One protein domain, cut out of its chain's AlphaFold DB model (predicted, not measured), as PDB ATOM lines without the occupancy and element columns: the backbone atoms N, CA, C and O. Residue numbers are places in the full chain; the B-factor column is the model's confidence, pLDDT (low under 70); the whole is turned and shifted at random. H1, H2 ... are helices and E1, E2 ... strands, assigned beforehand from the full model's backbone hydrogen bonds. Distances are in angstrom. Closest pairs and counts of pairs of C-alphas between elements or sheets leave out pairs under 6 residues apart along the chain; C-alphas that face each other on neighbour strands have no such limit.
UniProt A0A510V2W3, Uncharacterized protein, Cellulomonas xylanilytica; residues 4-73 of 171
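AT A GLANCE: This is residues 4 to 73 of the 171 residues of an uncharacterized protein of Cellulomonas xylanilytica (UniProt A0A510V2W3). Two long antiparallel strands, E3 and E4, make a strongly twisted ribbon, and two short strands widen it at its opposite ends, E1 beside the first residues of E4 and E2 beside the first residues of E3. The sheet is curled like part of a barrel but stays open, and two short helices, H1 and H2, sit together at the E1 end, only grazing it. The printed part has 70 residues, with the order E1, E2, E3, H1, H2, E4 along it; across the sheet the order is E1, E4, E3, E2, all antiparallel. The class is mixed, helices and strands, with 40 residues in named elements. The whole is compact, with a radius of gyration of the C-alphas of 12.3 A and spans of 34 by 26 by 17 A.

HOW THE PARTS SIT: E1, residues 4 to 7, is an edge strand, antiparallel to E4, residues 62 to 71, at 142 degrees; N 4 and O 65 are 2.8 A apart, within hydrogen-bond range. E2, residues 18 to 21, is the other edge strand and is apart from E1. E2 and E3, residues 24 to 34, form a hairpin at 119 degrees, with N 19 and O 26 at 2.9 A. E3 bends by 57 degrees at residue 30. The inner strands E3 and E4 are antiparallel at 158 degrees, with N 29 and O 66 at 2.8 A and N 34 and O 62 at 2.8 A. H1, residues 39 to 44, only grazes the sheet, with its residues 41 to 44, and is near E1. H2, residues 50 to 54, only grazes the sheet too, with its residues 52 to 54; its closest C-alphas to E1 are those of Val 53 and Phe 5, 5.6 A apart. H1 and H2 touch, the closest C-alphas being those of Ala 42 and Val 50, 5.3 A apart. In H1 and H2 every O i to N i+4 pair is within hydrogen-bond range.

IN THESE COORDINATES: E1 begins at C-alpha 4, (12.567, -6.813, 23.034), and is 10.4 A long; E2 is 9.7 A long. E3 runs 27.3 A, from C-alpha 24 at (-3.477, -9.756, 23.727) to C-alpha 34. H1 measures 8.6 A and H2 6.2 A. E4 runs 27.4 A and ends at C-alpha 71, (-3.800, -14.233, 19.758).

THE WHOLE: The two C-alphas farthest apart are those of Glu 59 and Pro 72, at 36.2 A. The printed part has no cut and no long link; E2 to E3, E3 to H1 and H1 to H2 are tight links. The mean pLDDT of the printed part is 94.8, and no printed residue is under 70.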
ATOM      1  N   ALA A   4      12.406  -7.658  21.865       96.56
ATOM      2  CA  ALA A   4      12.567  -6.813  23.034       96.56
ATOM      3  C   ALA A   4      13.953  -7.023  23.641       96.56
ATOM      4  O   ALA A   4      14.452  -8.143  23.691       96.56
ATOM      5  N   PHE A   5      14.541  -5.946  24.156       97.00
ATOM      6  CA  PHE A   5      15.813  -5.987  24.869       97.00
ATOM      7  C   PHE A   5      15.604  -5.639  26.338       97.00
ATOM      8  O   PHE A   5      14.878  -4.692  26.667       97.00
ATOM      9  N   ARG A   6      16.180  -6.428  27.248       96.19
ATOM     10  CA  ARG A   6      16.018  -6.228  28.695       96.19
ATOM     11  C   ARG A   6      17.297  -6.532  29.452       96.19
ATOM     12  O   ARG A   6      17.906  -7.573  29.246       96.19
ATOM     13  N   ARG A   7      17.639  -5.653  30.397       96.06
ATOM     14  CA  ARG A   7      18.743  -5.872  31.333       96.06
ATOM     15  C   ARG A   7      18.268  -6.490  32.637       96.06
ATOM     16  O   ARG A   7      17.552  -5.844  33.413       96.06
ATOM     17  N   TRP A   8      18.666  -7.732  32.890       96.19
ATOM     18  CA  TRP A   8      18.269  -8.496  34.073       96.19
ATOM     19  C   TRP A   8      19.441  -9.297  34.630       96.19
ATOM     20  O   TRP A   8      20.303  -9.728  33.886       96.19
ATOM     21  N   SER A   9      19.433  -9.567  35.938       95.88
ATOM     22  CA  SER A   9      20.382 -10.513  36.543       95.88
ATOM     23  C   SER A   9      20.134 -11.969  36.132       95.88
ATOM     24  O   SER A   9      20.998 -12.813  36.317       95.88
ATOM     25  N   ARG A  10      18.929 -12.272  35.640       94.19
ATOM     26  CA  ARG A  10      18.507 -13.564  35.087       94.19
ATOM     27  C   ARG A  10      17.249 -13.375  34.232       94.19
ATOM     28  O   ARG A  10      16.458 -12.477  34.561       94.19
ATOM     29  N   PRO A  11      17.009 -14.207  33.202       92.38
ATOM     30  CA  PRO A  11      15.794 -14.147  32.394       92.38
ATOM     31  C   PRO A  11      14.519 -14.137  33.250       92.38
ATOM     32  O   PRO A  11      14.389 -14.895  34.212       92.38
ATOM     33  N   ARG A  12      13.571 -13.251  32.918       93.81
ATOM     34  CA  ARG A  12      12.243 -13.171  33.568       93.81
ATOM     35  C   ARG A  12      11.110 -13.727  32.709       93.81
ATOM     36  O   ARG A  12       9.959 -13.711  33.134       93.81
ATOM     37  N   VAL A  13      11.443 -14.187  31.511       95.06
ATOM     38  CA  VAL A  13      10.552 -14.891  30.594       95.06
ATOM     39  C   VAL A  13      11.239 -16.175  30.156       95.06
ATOM     40  O   VAL A  13      12.468 -16.242  30.126       95.06
ATOM     41  N   THR A  14      10.436 -17.179  29.831       94.31
ATOM     42  CA  THR A  14      10.921 -18.499  29.429       94.31
ATOM     43  C   THR A  14      10.687 -18.682  27.932       94.31
ATOM     44  O   THR A  14       9.570 -18.397  27.485       94.31
ATOM     45  N   PRO A  15      11.678 -19.175  27.166       96.06
ATOM     46  CA  PRO A  15      11.470 -19.571  25.777       96.06
ATOM     47  C   PRO A  15      10.285 -20.528  25.616       96.06
ATOM     48  O   PRO A  15      10.087 -21.426  26.435       96.06
ATOM     49  N   GLY A  16       9.463 -20.309  24.589       94.38
ATOM     50  CA  GLY A  16       8.216 -21.050  24.357       94.38
ATOM     51  C   GLY A  16       7.054 -20.658  25.282       94.38
ATOM     52  O   GLY A  16       5.931 -21.126  25.094       94.38
ATOM     53  N   GLY A  17       7.291 -19.791  26.270       94.94
ATOM     54  CA  GLY A  17       6.260 -19.263  27.153       94.94
ATOM     55  C   GLY A  17       5.352 -18.239  26.470       94.94
ATOM     56  O   GLY A  17       5.570 -17.805  25.340       94.94
ATOM     57  N   SER A  18       4.321 -17.802  27.188       94.88
ATOM     58  CA  SER A  18       3.482 -16.681  26.761       94.88
ATOM     59  C   SER A  18       3.019 -15.851  27.950       94.88
ATOM     60  O   SER A  18       3.041 -16.309  29.095       94.88
ATOM     61  N   PHE A  19       2.622 -14.611  27.685       93.12
ATOM     62  CA  PHE A  19       2.052 -13.721  28.690       93.12
ATOM     63  C   PHE A  19       0.994 -12.804  28.078       93.12
ATOM     64  O   PHE A  19       0.963 -12.566  26.871       93.12
ATOM     65  N   LEU A  20       0.115 -12.279  28.930       90.75
ATOM     66  CA  LEU A  20      -0.896 -11.306  28.531       90.75
ATOM     67  C   LEU A  20      -0.311  -9.893  28.529       90.75
ATOM     68  O   LEU A  20       0.336  -9.475  29.491       90.75
ATOM     69  N   SER A  21      -0.598  -9.154  27.467       90.62
ATOM     70  CA  SER A  21      -0.253  -7.746  27.278       90.62
ATOM     71  C   SER A  21      -1.505  -6.935  26.922       90.62
ATOM     72  O   SER A  21      -2.598  -7.488  26.801       90.62
ATOM     73  N   SER A  22      -1.361  -5.625  26.722       84.69
ATOM     74  CA  SER A  22      -2.455  -4.770  26.241       84.69
ATOM     75  C   SER A  22      -2.940  -5.119  24.829       84.69
ATOM     76  O   SER A  22      -4.062  -4.770  24.488       84.69
ATOM     77  N   VAL A  23      -2.128  -5.809  24.021       86.38
ATOM     78  CA  VAL A  23      -2.462  -6.203  22.637       86.38
ATOM     79  C   VAL A  23      -2.895  -7.673  22.516       86.38
ATOM     80  O   VAL A  23      -2.989  -8.213  21.413       86.38
ATOM     81  N   GLY A  24      -3.140  -8.336  23.650       91.25
ATOM     82  CA  GLY A  24      -3.477  -9.756  23.727       91.25
ATOM     83  C   GLY A  24      -2.311 -10.621  24.200       91.25
ATOM     84  O   GLY A  24      -1.415 -10.162  24.919       91.25
ATOM     85  N   VAL A  25      -2.346 -11.898  23.828       94.44
ATOM     86  CA  VAL A  25      -1.313 -12.874  24.182       94.44
ATOM     87  C   VAL A  25      -0.062 -12.601  23.355       94.44
ATOM     88  O   VAL A  25      -0.120 -12.495  22.133       94.44
ATOM     89  N   VAL A  26       1.088 -12.536  24.015       96.31
ATOM     90  CA  VAL A  26       2.406 -12.473  23.378       96.31
ATOM     91  C   VAL A  26       3.138 -13.772  23.675       96.31
ATOM     92  O   VAL A  26       3.200 -14.201  24.828       96.31
ATOM     93  N   ARG A  27       3.676 -14.413  22.636       96.94
ATOM     94  CA  ARG A  27       4.521 -15.605  22.749       96.94
ATOM     95  C   ARG A  27       5.983 -15.196  22.791       96.94
ATOM     96  O   ARG A  27       6.397 -14.295  22.065       96.94
ATOM     97  N   VAL A  28       6.738 -15.886  23.631       97.75
ATOM     98  CA  VAL A  28       8.174 -15.711  23.815       97.75
ATOM     99  C   VAL A  28       8.888 -16.753  22.961       97.75
ATOM    100  O   VAL A  28       8.683 -17.951  23.151       97.75
ATOM    101  N   GLY A  29       9.684 -16.292  22.001       97.38
ATOM    102  CA  GLY A  29      10.580 -17.119  21.195       97.38
ATOM    103  C   GLY A  29      11.912 -17.341  21.910       97.38
ATOM    104  O   GLY A  29      11.929 -17.656  23.103       97.38
ATOM    105  N   ALA A  30      13.026 -17.177  21.194       97.31
ATOM    106  CA  ALA A  30      14.354 -17.253  21.792       97.31
ATOM    107  C   ALA A  30      14.586 -16.156  22.849       97.31
ATOM    108  O   ALA A  30      14.035 -15.051  22.776       97.31
ATOM    109  N   VAL A  31      15.411 -16.483  23.844       97.75
ATOM    110  CA  VAL A  31      15.885 -15.559  24.880       97.75
ATOM    111  C   VAL A  31      17.391 -15.745  24.987       97.75
ATOM    112  O   VAL A  31      17.853 -16.681  25.637       97.75
ATOM    113  N   ASP A  32      18.137 -14.849  24.351       97.38
ATOM    114  CA  ASP A  32      19.591 -14.943  24.231       97.38
ATOM    115  C   ASP A  32      20.257 -13.836  25.042       97.38
ATOM    116  O   ASP A  32      19.841 -12.678  24.976       97.38
ATOM    117  N   GLU A  33      21.309 -14.167  25.788       97.25
ATOM    118  CA  GLU A  33      22.205 -13.151  26.344       97.25
ATOM    119  C   GLU A  33      23.089 -12.591  25.226       97.25
ATOM    120  O   GLU A  33      23.707 -13.346  24.477       97.25
ATOM    121  N   VAL A  34      23.138 -11.268  25.096       97.31
ATOM    122  CA  VAL A  34      23.827 -10.575  24.005       97.31
ATOM    123  C   VAL A  34      24.688  -9.433  24.537       97.31
ATOM    124  O   VAL A  34      24.387  -8.821  25.559       97.31
ATOM    125  N   GLY A  35      25.761  -9.102  23.815       95.31
ATOM    126  CA  GLY A  35      26.632  -7.969  24.154       95.31
ATOM    127  C   GLY A  35      26.097  -6.601  23.710       95.31
ATOM    128  O   GLY A  35      26.596  -5.571  24.155       95.31
ATOM    129  N   GLY A  36      25.086  -6.573  22.840       95.19
ATOM    130  CA  GLY A  36      24.544  -5.352  22.253       95.19
ATOM    131  C   GLY A  36      23.409  -5.646  21.276       95.19
ATOM    132  O   GLY A  36      22.897  -6.763  21.236       95.19
ATOM    133  N   ALA A  37      23.028  -4.636  20.500       97.00
ATOM    134  CA  ALA A  37      22.012  -4.736  19.460       97.00
ATOM    135  C   ALA A  37      22.485  -4.018  18.193       97.00
ATOM    136  O   ALA A  37      23.234  -3.042  18.253       97.00
ATOM    137  N   THR A  38      22.018  -4.485  17.045       97.69
ATOM    138  CA  THR A  38      22.190  -3.802  15.760       97.69
ATOM    139  C   THR A  38      21.086  -2.762  15.529       97.69
ATOM    140  O   THR A  38      20.019  -2.839  16.148       97.69
ATOM    141  N   PRO A  39      21.272  -1.799  14.605       97.56
ATOM    142  CA  PRO A  39      20.204  -0.873  14.217       97.56
ATOM    143  C   PRO A  39      18.943  -1.571  13.683       97.56
ATOM    144  O   PRO A  39      17.831  -1.091  13.908       97.56
ATOM    145  N   ASP A  40      19.095  -2.710  12.999       97.50
ATOM    146  CA  ASP A  40      17.963  -3.516  12.526       97.50
ATOM    147  C   ASP A  40      17.185  -4.136  13.688       97.50
ATOM    148  O   ASP A  40      15.954  -4.067  13.721       97.50
ATOM    149  N   GLU A  41      17.890  -4.680  14.679       97.38
ATOM    150  CA  GLU A  41      17.268  -5.230  15.881       97.38
ATOM    151  C   GLU A  41      16.601  -4.148  16.738       97.38
ATOM    152  O   GLU A  41      15.517  -4.379  17.275       97.38
ATOM    153  N   ALA A  42      17.196  -2.953  16.824       96.56
ATOM    154  CA  ALA A  42      16.587  -1.806  17.492       96.56
ATOM    155  C   ALA A  42      15.249  -1.427  16.832       96.56
ATOM    156  O   ALA A  42      14.228  -1.322  17.517       96.56
ATOM    157  N   ARG A  43      15.210  -1.348  15.495       96.88
ATOM    158  CA  ARG A  43      13.966  -1.121  14.741       96.88
ATOM    159  C   ARG A  43      12.949  -2.244  14.942       96.88
ATOM    160  O   ARG A  43      11.766  -1.970  15.149       96.88
ATOM    161  N   ALA A  44      13.382  -3.504  14.942       96.25
ATOM    162  CA  ALA A  44      12.509  -4.644  15.231       96.25
ATOM    163  C   ALA A  44      11.949  -4.609  16.668       96.25
ATOM    164  O   ALA A  44      10.826  -5.070  16.905       96.25
ATOM    165  N   ALA A  45      12.680  -4.000  17.604       96.00
ATOM    166  CA  ALA A  45      12.237  -3.707  18.964       96.00
ATOM    167  C   ALA A  45      11.385  -2.428  19.095       96.00
ATOM    168  O   ALA A  45      10.937  -2.099  20.190       96.00
ATOM    169  N   GLY A  46      11.103  -1.736  17.986       95.69
ATOM    170  CA  GLY A  46      10.300  -0.513  17.965       95.69
ATOM    171  C   GLY A  46      11.044   0.739  18.435       95.69
ATOM    172  O   GLY A  46      10.391   1.734  18.736       95.69
ATOM    173  N   ALA A  47      12.374   0.689  18.512       95.44
ATOM    174  CA  ALA A  47      13.228   1.811  18.881       95.44
ATOM    175  C   ALA A  47      13.830   2.498  17.648       95.44
ATOM    176  O   ALA A  47      13.990   1.885  16.587       95.44
ATOM    177  N   SER A  48      14.192   3.770  17.803       94.50
ATOM    178  CA  SER A  48      14.821   4.562  16.737       94.50
ATOM    179  C   SER A  48      16.340   4.397  16.718       94.50
ATOM    180  O   SER A  48      16.972   4.574  15.678       94.50
ATOM    181  N   THR A  49      16.932   4.049  17.864       95.75
ATOM    182  CA  THR A  49      18.383   3.951  18.057       95.75
ATOM    183  C   THR A  49      18.769   2.696  18.840       95.75
ATOM    184  O   THR A  49      17.960   2.116  19.564       95.75
ATOM    185  N   VAL A  50      20.028   2.267  18.707       96.56
ATOM    186  CA  VAL A  50      20.576   1.142  19.486       96.56
ATOM    187  C   VAL A  50      20.616   1.475  20.980       96.56
ATOM    188  O   VAL A  50      20.259   0.636  21.805       96.56
ATOM    189  N   ASP A  51      20.980   2.708  21.337       95.06
ATOM    190  CA  ASP A  51      21.101   3.135  22.736       95.06
ATOM    191  C   ASP A  51      19.774   3.041  23.504       95.06
ATOM    192  O   ASP A  51      19.766   2.654  24.675       95.06
ATOM    193  N   GLU A  52      18.642   3.287  22.834       94.00
ATOM    194  CA  GLU A  52      17.299   3.114  23.409       94.00
ATOM    195  C   GLU A  52      17.018   1.674  23.868       94.00
ATOM    196  O   GLU A  52      16.268   1.472  24.826       94.00
ATOM    197  N   VAL A  53      17.609   0.665  23.214       94.62
ATOM    198  CA  VAL A  53      17.360  -0.752  23.530       94.62
ATOM    199  C   VAL A  53      18.433  -1.377  24.417       94.62
ATOM    200  O   VAL A  53      18.113  -2.269  25.204       94.62
ATOM    201  N   VAL A  54      19.687  -0.915  24.335       94.12
ATOM    202  CA  VAL A  54      20.803  -1.473  25.126       94.12
ATOM    203  C   VAL A  54      21.092  -0.714  26.425       94.12
ATOM    204  O   VAL A  54      21.859  -1.214  27.256       94.12
ATOM    205  N   GLY A  55      20.511   0.475  26.606       87.81
ATOM    206  CA  GLY A  55      20.728   1.341  27.765       87.81
ATOM    207  C   GLY A  55      20.199   0.797  29.104       87.81
ATOM    208  O   GLY A  55      19.754  -0.347  29.235       87.81
ATOM    209  N   GLY A  56      20.254   1.637  30.144       87.62
ATOM    210  CA  GLY A  56      19.784   1.315  31.496       87.62
ATOM    211  C   GLY A  56      20.889   0.801  32.424       87.62
ATOM    212  O   GLY A  56      21.974   1.368  32.476       87.62
ATOM    213  N   ARG A  57      20.595  -0.252  33.198       90.00
ATOM    214  CA  ARG A  57      21.508  -0.859  34.186       90.00
ATOM    215  C   ARG A  57      22.595  -1.699  33.524       90.00
ATOM    216  O   ARG A  57      22.474  -2.922  33.465       90.00
ATOM    217  N   THR A  58      23.600  -1.042  32.950       90.00
ATOM    218  CA  THR A  58      24.647  -1.658  32.119       90.00
ATOM    219  C   THR A  58      25.487  -2.716  32.831       90.00
ATOM    220  O   THR A  58      26.115  -3.530  32.162       90.00
ATOM    221  N   GLU A  59      25.467  -2.743  34.162       93.50
ATOM    222  CA  GLU A  59      26.079  -3.782  34.993       93.50
ATOM    223  C   GLU A  59      25.363  -5.140  34.915       93.50
ATOM    224  O   GLU A  59      25.920  -6.158  35.319       93.50
ATOM    225  N   LEU A  60      24.123  -5.172  34.417       96.50
ATOM    226  CA  LEU A  60      23.352  -6.401  34.245       96.50
ATOM    227  C   LEU A  60      23.452  -6.932  32.810       96.50
ATOM    228  O   LEU A  60      23.425  -6.125  31.872       96.50
ATOM    229  N   PRO A  61      23.451  -8.267  32.620       97.12
ATOM    230  CA  PRO A  61      23.350  -8.890  31.306       97.12
ATOM    231  C   PRO A  61      22.186  -8.347  30.478       97.12
ATOM    232  O   PRO A  61      21.089  -8.114  30.999       97.12
ATOM    233  N   LEU A  62      22.428  -8.148  29.183       97.50
ATOM    234  CA  LEU A  62      21.418  -7.748  28.213       97.50
ATOM    235  C   LEU A  62      20.864  -8.997  27.529       97.50
ATOM    236  O   LEU A  62      21.614  -9.777  26.959       97.50
ATOM    237  N   TYR A  63      19.546  -9.162  27.557       97.75
ATOM    238  CA  TYR A  63      18.860 -10.249  26.868       97.75
ATOM    239  C   TYR A  63      18.101  -9.726  25.654       97.75
ATOM    240  O   TYR A  63      17.314  -8.783  25.789       97.75
ATOM    241  N   ARG A  64      18.299 -10.373  24.503       97.94
ATOM    242  CA  ARG A  64      17.457 -10.256  23.310       97.94
ATOM    243  C   ARG A  64      16.341 -11.290  23.398       97.94
ATOM    244  O   ARG A  64      16.597 -12.470  23.611       97.94
ATOM    245  N   ILE A  65      15.104 -10.837  23.248       98.12
ATOM    246  CA  ILE A  65      13.899 -11.648  23.407       98.12
ATOM    247  C   ILE A  65      13.102 -11.573  22.112       98.12
ATOM    248  O   ILE A  65      12.677 -10.487  21.715       98.12
ATOM    249  N   GLU A  66      12.854 -12.713  21.482       98.12
ATOM    250  CA  GLU A  66      11.937 -12.794  20.348       98.12
ATOM    251  C   GLU A  66      10.488 -12.818  20.830       98.12
ATOM    252  O   GLU A  66      10.134 -13.520  21.781       98.12
ATOM    253  N   LEU A  67       9.633 -12.050  20.162       97.56
ATOM    254  CA  LEU A  67       8.222 -11.911  20.486       97.56
ATOM    255  C   LEU A  67       7.375 -12.114  19.234       97.56
ATOM    256  O   LEU A  67       7.648 -11.557  18.171       97.56
ATOM    257  N   SER A  68       6.285 -12.859  19.380       96.56
ATOM    258  CA  SER A  68       5.254 -12.975  18.348       96.56
ATOM    259  C   SER A  68       3.864 -12.807  18.946       96.56
ATOM    260  O   SER A  68       3.637 -13.062  20.133       96.56
ATOM    261  N   TRP A  69       2.919 -12.346  18.128       95.62
ATOM    262  CA  TRP A  69       1.530 -12.241  18.554       95.62
ATOM    263  C   TRP A  69       0.917 -13.638  18.672       95.62
ATOM    264  O   TRP A  69       0.940 -14.432  17.733       95.62
ATOM    265  N   GLY A  70       0.410 -13.950  19.859       91.94
ATOM    266  CA  GLY A  70      -0.121 -15.259  20.216       91.94
ATOM    267  C   GLY A  70      -1.631 -15.399  20.067       91.94
ATOM    268  O   GLY A  70      -2.116 -16.527  20.166       91.94
ATOM    269  N   GLY A  71      -2.343 -14.292  19.848       92.50
ATOM    270  CA  GLY A  71      -3.800 -14.233  19.758       92.50
ATOM    271  C   GLY A  71      -4.406 -13.105  20.605       92.50
ATOM    272  O   GLY A  71      -3.692 -12.446  21.368       92.50
ATOM    273  N   PRO A  72      -5.728 -12.876  20.494       90.88
ATOM    274  CA  PRO A  72      -6.440 -11.942  21.361       90.88
ATOM    275  C   PRO A  72      -6.397 -12.403  22.825       90.88
ATOM    276  O   PRO A  72      -6.061 -13.550  23.122       90.88
ATOM    277  N   ASP A  73      -6.746 -11.513  23.755       88.62
ATOM    278  CA  ASP A  73      -6.911 -11.898  25.155       88.62
ATOM    279  C   ASP A  73      -8.085 -12.892  25.275       88.62
ATOM    280  O   ASP A  73      -9.227 -12.526  24.987       88.62
TER     281      ASP A  73